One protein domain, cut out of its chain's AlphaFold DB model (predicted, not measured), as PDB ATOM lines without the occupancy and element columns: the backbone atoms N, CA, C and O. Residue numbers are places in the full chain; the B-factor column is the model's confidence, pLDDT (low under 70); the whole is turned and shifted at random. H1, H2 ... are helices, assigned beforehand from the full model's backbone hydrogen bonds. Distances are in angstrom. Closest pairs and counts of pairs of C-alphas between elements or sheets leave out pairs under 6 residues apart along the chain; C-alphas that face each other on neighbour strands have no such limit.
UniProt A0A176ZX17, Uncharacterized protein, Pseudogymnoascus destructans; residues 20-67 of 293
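This is residues 20 to 67 of the 293 residues of an uncharacterized protein of Pseudogymnoascus destructans (UniProt A0A176ZX17). The model is a flat hook of three helices: the long H1 meets H2 at about a right angle near H1's last residues, and the short H3 folds back from the far end of H2 toward the middle of H1. H1 is the long arm, and its residues 20 to 25 stick out beyond the rest. The printed part has 48 residues with three named helices, in the order H1, H2, H3, and no named strand; the class is all helix. It is only just compact, close to loose, with a radius of gyration of the C-alphas of 11.4 A, and its C-alphas span 31 by 27 by 13 A.

Begin with H1, residues 20 to 37, the longest helix. Look at its residues 36 to 37, which alone touch H2, residues 46 to 58. On H2 the touching residues are 48 to 53 alone, and the closest C-alphas of the two helices are those of Leu 36 and Ser 49, 5.3 A apart. Their lines stand at 90 degrees, about perpendicular. From H2 go on to H3, residues 60 to 66, which is close to H2 but not clearly touching; the closest C-alphas are those of His 56 and Met 63, 5.7 A apart. These two run opposite ways at a steep tilt of 63 degrees. H3 is also close to H1 but not clearly touching, with the C-alphas of Asn 30 and Ile 66 the closest at 7.9 A. H1 and H3 run opposite ways at a shallow tilt of 31 degrees. In H1, H2 and H3 every O i to N i+4 pair is within hydrogen-bond range.

Find C-alpha 20 at (210.078, 232.196, 180.741); from there H1 runs 25.5 A to C-alpha 37 at (197.990, 238.351, 202.351). H2 begins with C-alpha 46 at (189.367, 231.311, 204.167) and measures 18.1 A to C-alpha 58. H3 has seven residues and ends with C-alpha 66 at (209.364, 233.111, 199.870).

The C-alphas of Glu 20 and Arg 58 are the two farthest apart, at 32.9 A. Residues 20 to 25, which belong to H1, stand free, and so do residues 57 to 62, of which 60 to 62 belong to H3. The link from H1 to H2 is short, with 8 residues, and the link from H2 to H3 is tight, with 1 residue. The printed part has no cut. In the B-factor column you will find a mean pLDDT of the printed part of 73.4, with residues 20 to 23, 25 to 26 and 60 to 67 under 70.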
ATOM      1  N   GLU A  20     211.408 231.588 180.742       57.00
ATOM      2  CA  GLU A  20     210.078 232.196 180.741       57.00
ATOM      3  C   GLU A  20     209.140 231.434 181.669       57.00
ATOM      4  O   GLU A  20     208.530 232.037 182.544       57.00
ATOM      5  N   TRP A  21     209.068 230.107 181.544       56.69
ATOM      6  CA  TRP A  21     208.184 229.302 182.380       56.69
ATOM      7  C   TRP A  21     208.525 229.427 183.865       56.69
ATOM      8  O   TRP A  21     207.640 229.574 184.704       56.69
ATOM      9  N   THR A  22     209.815 229.420 184.198       55.00
ATOM     10  CA  THR A  22     210.279 229.526 185.586       55.00
ATOM     11  C   THR A  22     209.999 230.916 186.165       55.00
ATOM     12  O   THR A  22     209.551 231.026 187.307       55.00
ATOM     13  N   LEU A  23     210.213 231.977 185.381       59.03
ATOM     14  CA  LEU A  23     209.919 233.352 185.788       59.03
ATOM     15  C   LEU A  23     208.411 233.593 185.913       59.03
ATOM     16  O   LEU A  23     207.979 234.159 186.914       59.03
ATOM     17  N   ILE A  24     207.609 233.108 184.960       73.25
ATOM     18  CA  ILE A  24     206.143 233.203 184.988       73.25
ATOM     19  C   ILE A  24     205.591 232.440 186.189       73.25
ATOM     20  O   ILE A  24     204.823 233.006 186.959       73.25
ATOM     21  N   GLN A  25     206.003 231.186 186.409       67.19
ATOM     22  CA  GLN A  25     205.536 230.413 187.563       67.19
ATOM     23  C   GLN A  25     205.894 231.096 188.882       67.19
ATOM     24  O   GLN A  25     205.058 231.166 189.784       67.19
ATOM     25  N   ARG A  26     207.110 231.637 188.996       63.59
ATOM     26  CA  ARG A  26     207.538 232.356 190.196       63.59
ATOM     27  C   ARG A  26     206.727 233.630 190.416       63.59
ATOM     28  O   ARG A  26     206.293 233.869 191.540       63.59
ATOM     29  N   GLU A  27     206.485 234.420 189.372       72.12
ATOM     30  CA  GLU A  27     205.673 235.633 189.487       72.12
ATOM     31  C   GLU A  27     204.215 235.301 189.822       72.12
ATOM     32  O   GLU A  27     203.636 235.921 190.710       72.12
ATOM     33  N   CYS A  28     203.649 234.252 189.220       75.50
ATOM     34  CA  CYS A  28     202.325 233.743 189.568       75.50
ATOM     35  C   CYS A  28     202.230 233.366 191.050       75.50
ATOM     36  O   CYS A  28     201.263 233.742 191.714       75.50
ATOM     37  N   VAL A  29     203.231 232.668 191.595       75.12
ATOM     38  CA  VAL A  29     203.273 232.315 193.022       75.12
ATOM     39  C   VAL A  29     203.385 233.571 193.891       75.12
ATOM     40  O   VAL A  29     202.605 233.731 194.828       75.12
ATOM     41  N   ASN A  30     204.288 234.496 193.559       71.56
ATOM     42  CA  ASN A  30     204.478 235.738 194.312       71.56
ATOM     43  C   ASN A  30     203.220 236.612 194.329       71.56
ATOM     44  O   ASN A  30     202.812 237.097 195.387       71.56
ATOM     45  N   ALA A  31     202.593 236.801 193.169       75.19
ATOM     46  CA  ALA A  31     201.356 237.552 193.029       75.19
ATOM     47  C   ALA A  31     200.227 236.889 193.826       75.19
ATOM     48  O   ALA A  31     199.533 237.566 194.583       75.19
ATOM     49  N   SER A  32     200.104 235.561 193.745       78.94
ATOM     50  CA  SER A  32     199.100 234.804 194.498       78.94
ATOM     51  C   SER A  32     199.288 234.960 196.008       78.94
ATOM     52  O   SER A  32     198.324 235.222 196.726       78.94
ATOM     53  N   LEU A  33     200.526 234.877 196.510       75.38
ATOM     54  CA  LEU A  33     200.820 235.072 197.932       75.38
ATOM     55  C   LEU A  33     200.534 236.505 198.401       75.38
ATOM     56  O   LEU A  33     199.984 236.689 199.487       75.38
ATOM     57  N   ARG A  34     200.849 237.524 197.588       75.75
ATOM     58  CA  ARG A  34     200.505 238.925 197.889       75.75
ATOM     59  C   ARG A  34     198.993 239.119 197.980       75.75
ATOM     60  O   ARG A  34     198.518 239.699 198.951       75.75
ATOM     61  N   LEU A  35     198.246 238.575 197.022       79.19
ATOM     62  CA  LEU A  35     196.783 238.614 197.012       79.19
ATOM     63  C   LEU A  35     196.184 237.885 198.227       79.19
ATOM     64  O   LEU A  35     195.271 238.400 198.871       79.19
ATOM     65  N   LEU A  36     196.739 236.730 198.608       79.62
ATOM     66  CA  LEU A  36     196.334 235.982 199.805       79.62
ATOM     67  C   LEU A  36     196.560 236.770 201.100       79.62
ATOM     68  O   LEU A  36     195.701 236.748 201.986       79.62
ATOM     69  N   LEU A  37     197.682 237.487 201.208       75.38
ATOM     70  CA  LEU A  37     197.990 238.351 202.351       75.38
ATOM     71  C   LEU A  37     197.113 239.606 202.396       75.38
ATOM     72  O   LEU A  37     196.710 240.016 203.484       75.38
ATOM     73  N   GLN A  38     196.773 240.168 201.235       78.19
ATOM     74  CA  GLN A  38     195.847 241.299 201.089       78.19
ATOM     75  C   GLN A  38     194.375 240.917 201.292       78.19
ATOM     76  O   GLN A  38     193.517 241.792 201.312       78.19
ATOM     77  N   GLY A  39     194.082 239.627 201.472       76.56
ATOM     78  CA  GLY A  39     192.737 239.150 201.774       76.56
ATOM     79  C   GLY A  39     191.852 238.900 200.555       76.56
ATOM     80  O   GLY A  39     190.658 238.670 200.712       76.56
ATOM     81  N   ALA A  40     192.419 238.866 199.345       80.06
ATOM     82  CA  ALA A  40     191.660 238.670 198.105       80.06
ATOM     83  C   ALA A  40     190.866 237.347 198.062       80.06
ATOM     84  O   ALA A  40     189.877 237.251 197.344       80.06
ATOM     85  N   PHE A  41     191.278 236.348 198.849       81.56
ATOM     86  CA  PHE A  41     190.647 235.024 198.928       81.56
ATOM     87  C   PHE A  41     190.021 234.737 200.301       81.56
ATOM     88  O   PHE A  41     189.817 233.581 200.659       81.56
ATOM     89  N   GLU A  42     189.719 235.763 201.105       75.75
ATOM     90  CA  GLU A  42     189.119 235.576 202.439       75.75
ATOM     91  C   GLU A  42     187.761 234.866 202.406       75.75
ATOM     92  O   GLU A  42     187.410 234.180 203.361       75.75
ATOM     93  N   HIS A  43     187.012 235.008 201.312       76.06
ATOM     94  CA  HIS A  43     185.679 234.421 201.171       76.06
ATOM     95  C   HIS A  43     185.660 233.121 200.365       76.06
ATOM     96  O   HIS A  43     184.776 232.296 200.581       76.06
ATOM     97  N   THR A  44     186.611 232.930 199.448       82.69
ATOM     98  CA  THR A  44     186.691 231.723 198.613       82.69
ATOM     99  C   THR A  44     187.521 230.633 199.280       82.69
ATOM    100  O   THR A  44     187.110 229.479 199.286       82.69
ATOM    101  N   ASP A  45     188.640 231.007 199.911       79.88
ATOM    102  CA  ASP A  45     189.617 230.087 200.502       79.88
ATOM    103  C   ASP A  45     190.067 230.578 201.897       79.88
ATOM    104  O   ASP A  45     191.256 230.847 202.134       79.88
ATOM    105  N   PRO A  46     189.124 230.696 202.858       81.88
ATOM    106  CA  PRO A  46     189.367 231.311 204.167       81.88
ATOM    107  C   PRO A  46     190.468 230.603 204.961       81.88
ATOM    108  O   PRO A  46     191.282 231.246 205.629       81.88
ATOM    109  N   GLU A  47     190.532 229.274 204.876       84.00
ATOM    110  CA  GLU A  47     191.489 228.474 205.635       84.00
ATOM    111  C   GLU A  47     192.932 228.677 205.146       84.00
ATOM    112  O   GLU A  47     193.856 228.802 205.955       84.00
ATOM    113  N   ILE A  48     193.130 228.780 203.828       80.88
ATOM    114  CA  ILE A  48     194.445 229.003 203.216       80.88
ATOM    115  C   ILE A  48     194.923 230.428 203.510       80.88
ATOM    116  O   ILE A  48     196.054 230.611 203.970       80.88
ATOM    117  N   SER A  49     194.055 231.433 203.330       80.06
ATOM    118  CA  SER A  49     194.383 232.830 203.648       80.06
ATOM    119  C   SER A  49     194.743 232.995 205.130       80.06
ATOM    120  O   SER A  49     195.759 233.614 205.459       80.06
ATOM    121  N   MET A  50     193.991 232.361 206.040       81.88
ATOM    122  CA  MET A  50     194.288 232.387 207.475       81.88
ATOM    123  C   MET A  50     195.643 231.743 207.797       81.88
ATOM    124  O   MET A  50     196.453 232.345 208.505       81.88
ATOM    125  N   ARG A  51     195.926 230.543 207.271       83.25
ATOM    126  CA  ARG A  51     197.190 229.832 207.531       83.25
ATOM    127  C   ARG A  51     198.401 230.607 207.014       83.25
ATOM    128  O   ARG A  51     199.393 230.715 207.734       83.25
ATOM    129  N   ILE A  52     198.315 231.199 205.824       79.69
ATOM    130  CA  ILE A  52     199.403 232.000 205.245       79.69
ATOM    131  C   ILE A  52     199.614 233.299 206.029       79.69
ATOM    132  O   ILE A  52     200.755 233.656 206.316       79.69
ATOM    133  N   LYS A  53     198.545 233.968 206.479       80.00
ATOM    134  CA  LYS A  53     198.653 235.143 207.362       80.00
ATOM    135  C   LYS A  53     199.272 234.798 208.718       80.00
ATOM    136  O   LYS A  53     200.078 235.570 209.239       80.00
ATOM    137  N   ILE A  54     198.934 233.640 209.291       82.81
ATOM    138  CA  ILE A  54     199.560 233.139 210.524       82.81
ATOM    139  C   ILE A  54     201.042 232.849 210.285       82.81
ATOM    140  O   ILE A  54     201.870 233.243 211.103       82.81
ATOM    141  N   LEU A  55     201.385 232.206 209.168       79.81
ATOM    142  CA  LEU A  55     202.765 231.890 208.807       79.81
ATOM    143  C   LEU A  55     203.598 233.164 208.598       79.81
ATOM    144  O   LEU A  55     204.701 233.256 209.125       79.81
ATOM    145  N   HIS A  56     203.036 234.177 207.934       76.19
ATOM    146  CA  HIS A  56     203.652 235.496 207.786       76.19
ATOM    147  C   HIS A  56     203.882 236.189 209.138       76.19
ATOM    148  O   HIS A  56     204.932 236.787 209.355       76.19
ATOM    149  N   LYS A  57     202.931 236.088 210.082       77.56
ATOM    150  CA  LYS A  57     203.071 236.675 211.427       77.56
ATOM    151  C   LYS A  57     204.047 235.917 212.333       77.56
ATOM    152  O   LYS A  57     204.723 236.548 213.137       77.56
ATOM    153  N   ARG A  58     204.087 234.582 212.258       81.56
ATOM    154  CA  ARG A  58     204.888 233.736 213.165       81.56
ATOM    155  C   ARG A  58     206.307 233.481 212.669       81.56
ATOM    156  O   ARG A  58     207.199 233.310 213.491       81.56
ATOM    157  N   CYS A  59     206.511 233.460 211.354       72.31
ATOM    158  CA  CYS A  59     207.784 233.107 210.734       72.31
ATOM    159  C   CYS A  59     208.176 234.143 209.665       72.31
ATOM    160  O   CYS A  59     208.262 233.795 208.484       72.31
ATOM    161  N   PRO A  60     208.427 235.409 210.049       65.81
ATOM    162  CA  PRO A  60     208.726 236.474 209.093       65.81
ATOM    163  C   PRO A  60     209.980 236.181 208.257       65.81
ATOM    164  O   PRO A  60     209.979 236.480 207.070       65.81
ATOM    165  N   GLY A  61     210.992 235.515 208.829       61.50
ATOM    166  CA  GLY A  61     212.213 235.123 208.109       61.50
ATOM    167  C   GLY A  61     211.984 234.065 207.023       61.50
ATOM    168  O   GLY A  61     212.518 234.163 205.927       61.50
ATOM    169  N   LEU A  62     211.122 233.071 207.268       65.88
ATOM    170  CA  LEU A  62     210.743 232.118 206.217       65.88
ATOM    171  C   LEU A  62     209.954 232.830 205.111       65.88
ATOM    172  O   LEU A  62     210.125 232.550 203.928       65.88
ATOM    173  N   MET A  63     209.097 233.773 205.500       67.50
ATOM    174  CA  MET A  63     208.238 234.479 204.560       67.50
ATOM    175  C   MET A  63     208.984 235.528 203.730       67.50
ATOM    176  O   MET A  63     208.598 235.757 202.589       67.50
ATOM    177  N   SER A  64     210.086 236.088 204.235       60.28
ATOM    178  CA  SER A  64     210.991 236.960 203.474       60.28
ATOM    179  C   SER A  64     211.850 236.211 202.452       60.28
ATOM    180  O   SER A  64     212.311 236.822 201.495       60.28
ATOM    181  N   HIS A  65     212.055 234.899 202.615       58.19
ATOM    182  CA  HIS A  65     212.680 234.068 201.579       58.19
ATOM    183  C   HIS A  65     211.698 233.687 200.464       58.19
ATOM    184  O   HIS A  65     212.096 233.530 199.311       58.19
ATOM    185  N   ILE A  66     210.416 233.526 200.806       64.06
ATOM    186  CA  ILE A  66     209.364 233.111 199.870       64.06
ATOM    187  C   ILE A  66     208.807 234.315 199.097       64.06
ATOM    188  O   ILE A  66     208.574 234.220 197.895       64.06
ATOM    189  N   LEU A  67     208.610 235.453 199.764       61.59
ATOM    190  CA  LEU A  67     208.217 236.709 199.135       61.59
ATOM    191  C   LEU A  67     209.477 237.500 198.791       61.59
ATOM    192  O   LEU A  67     210.248 237.796 199.700       61.59
TER     193      LEU A  67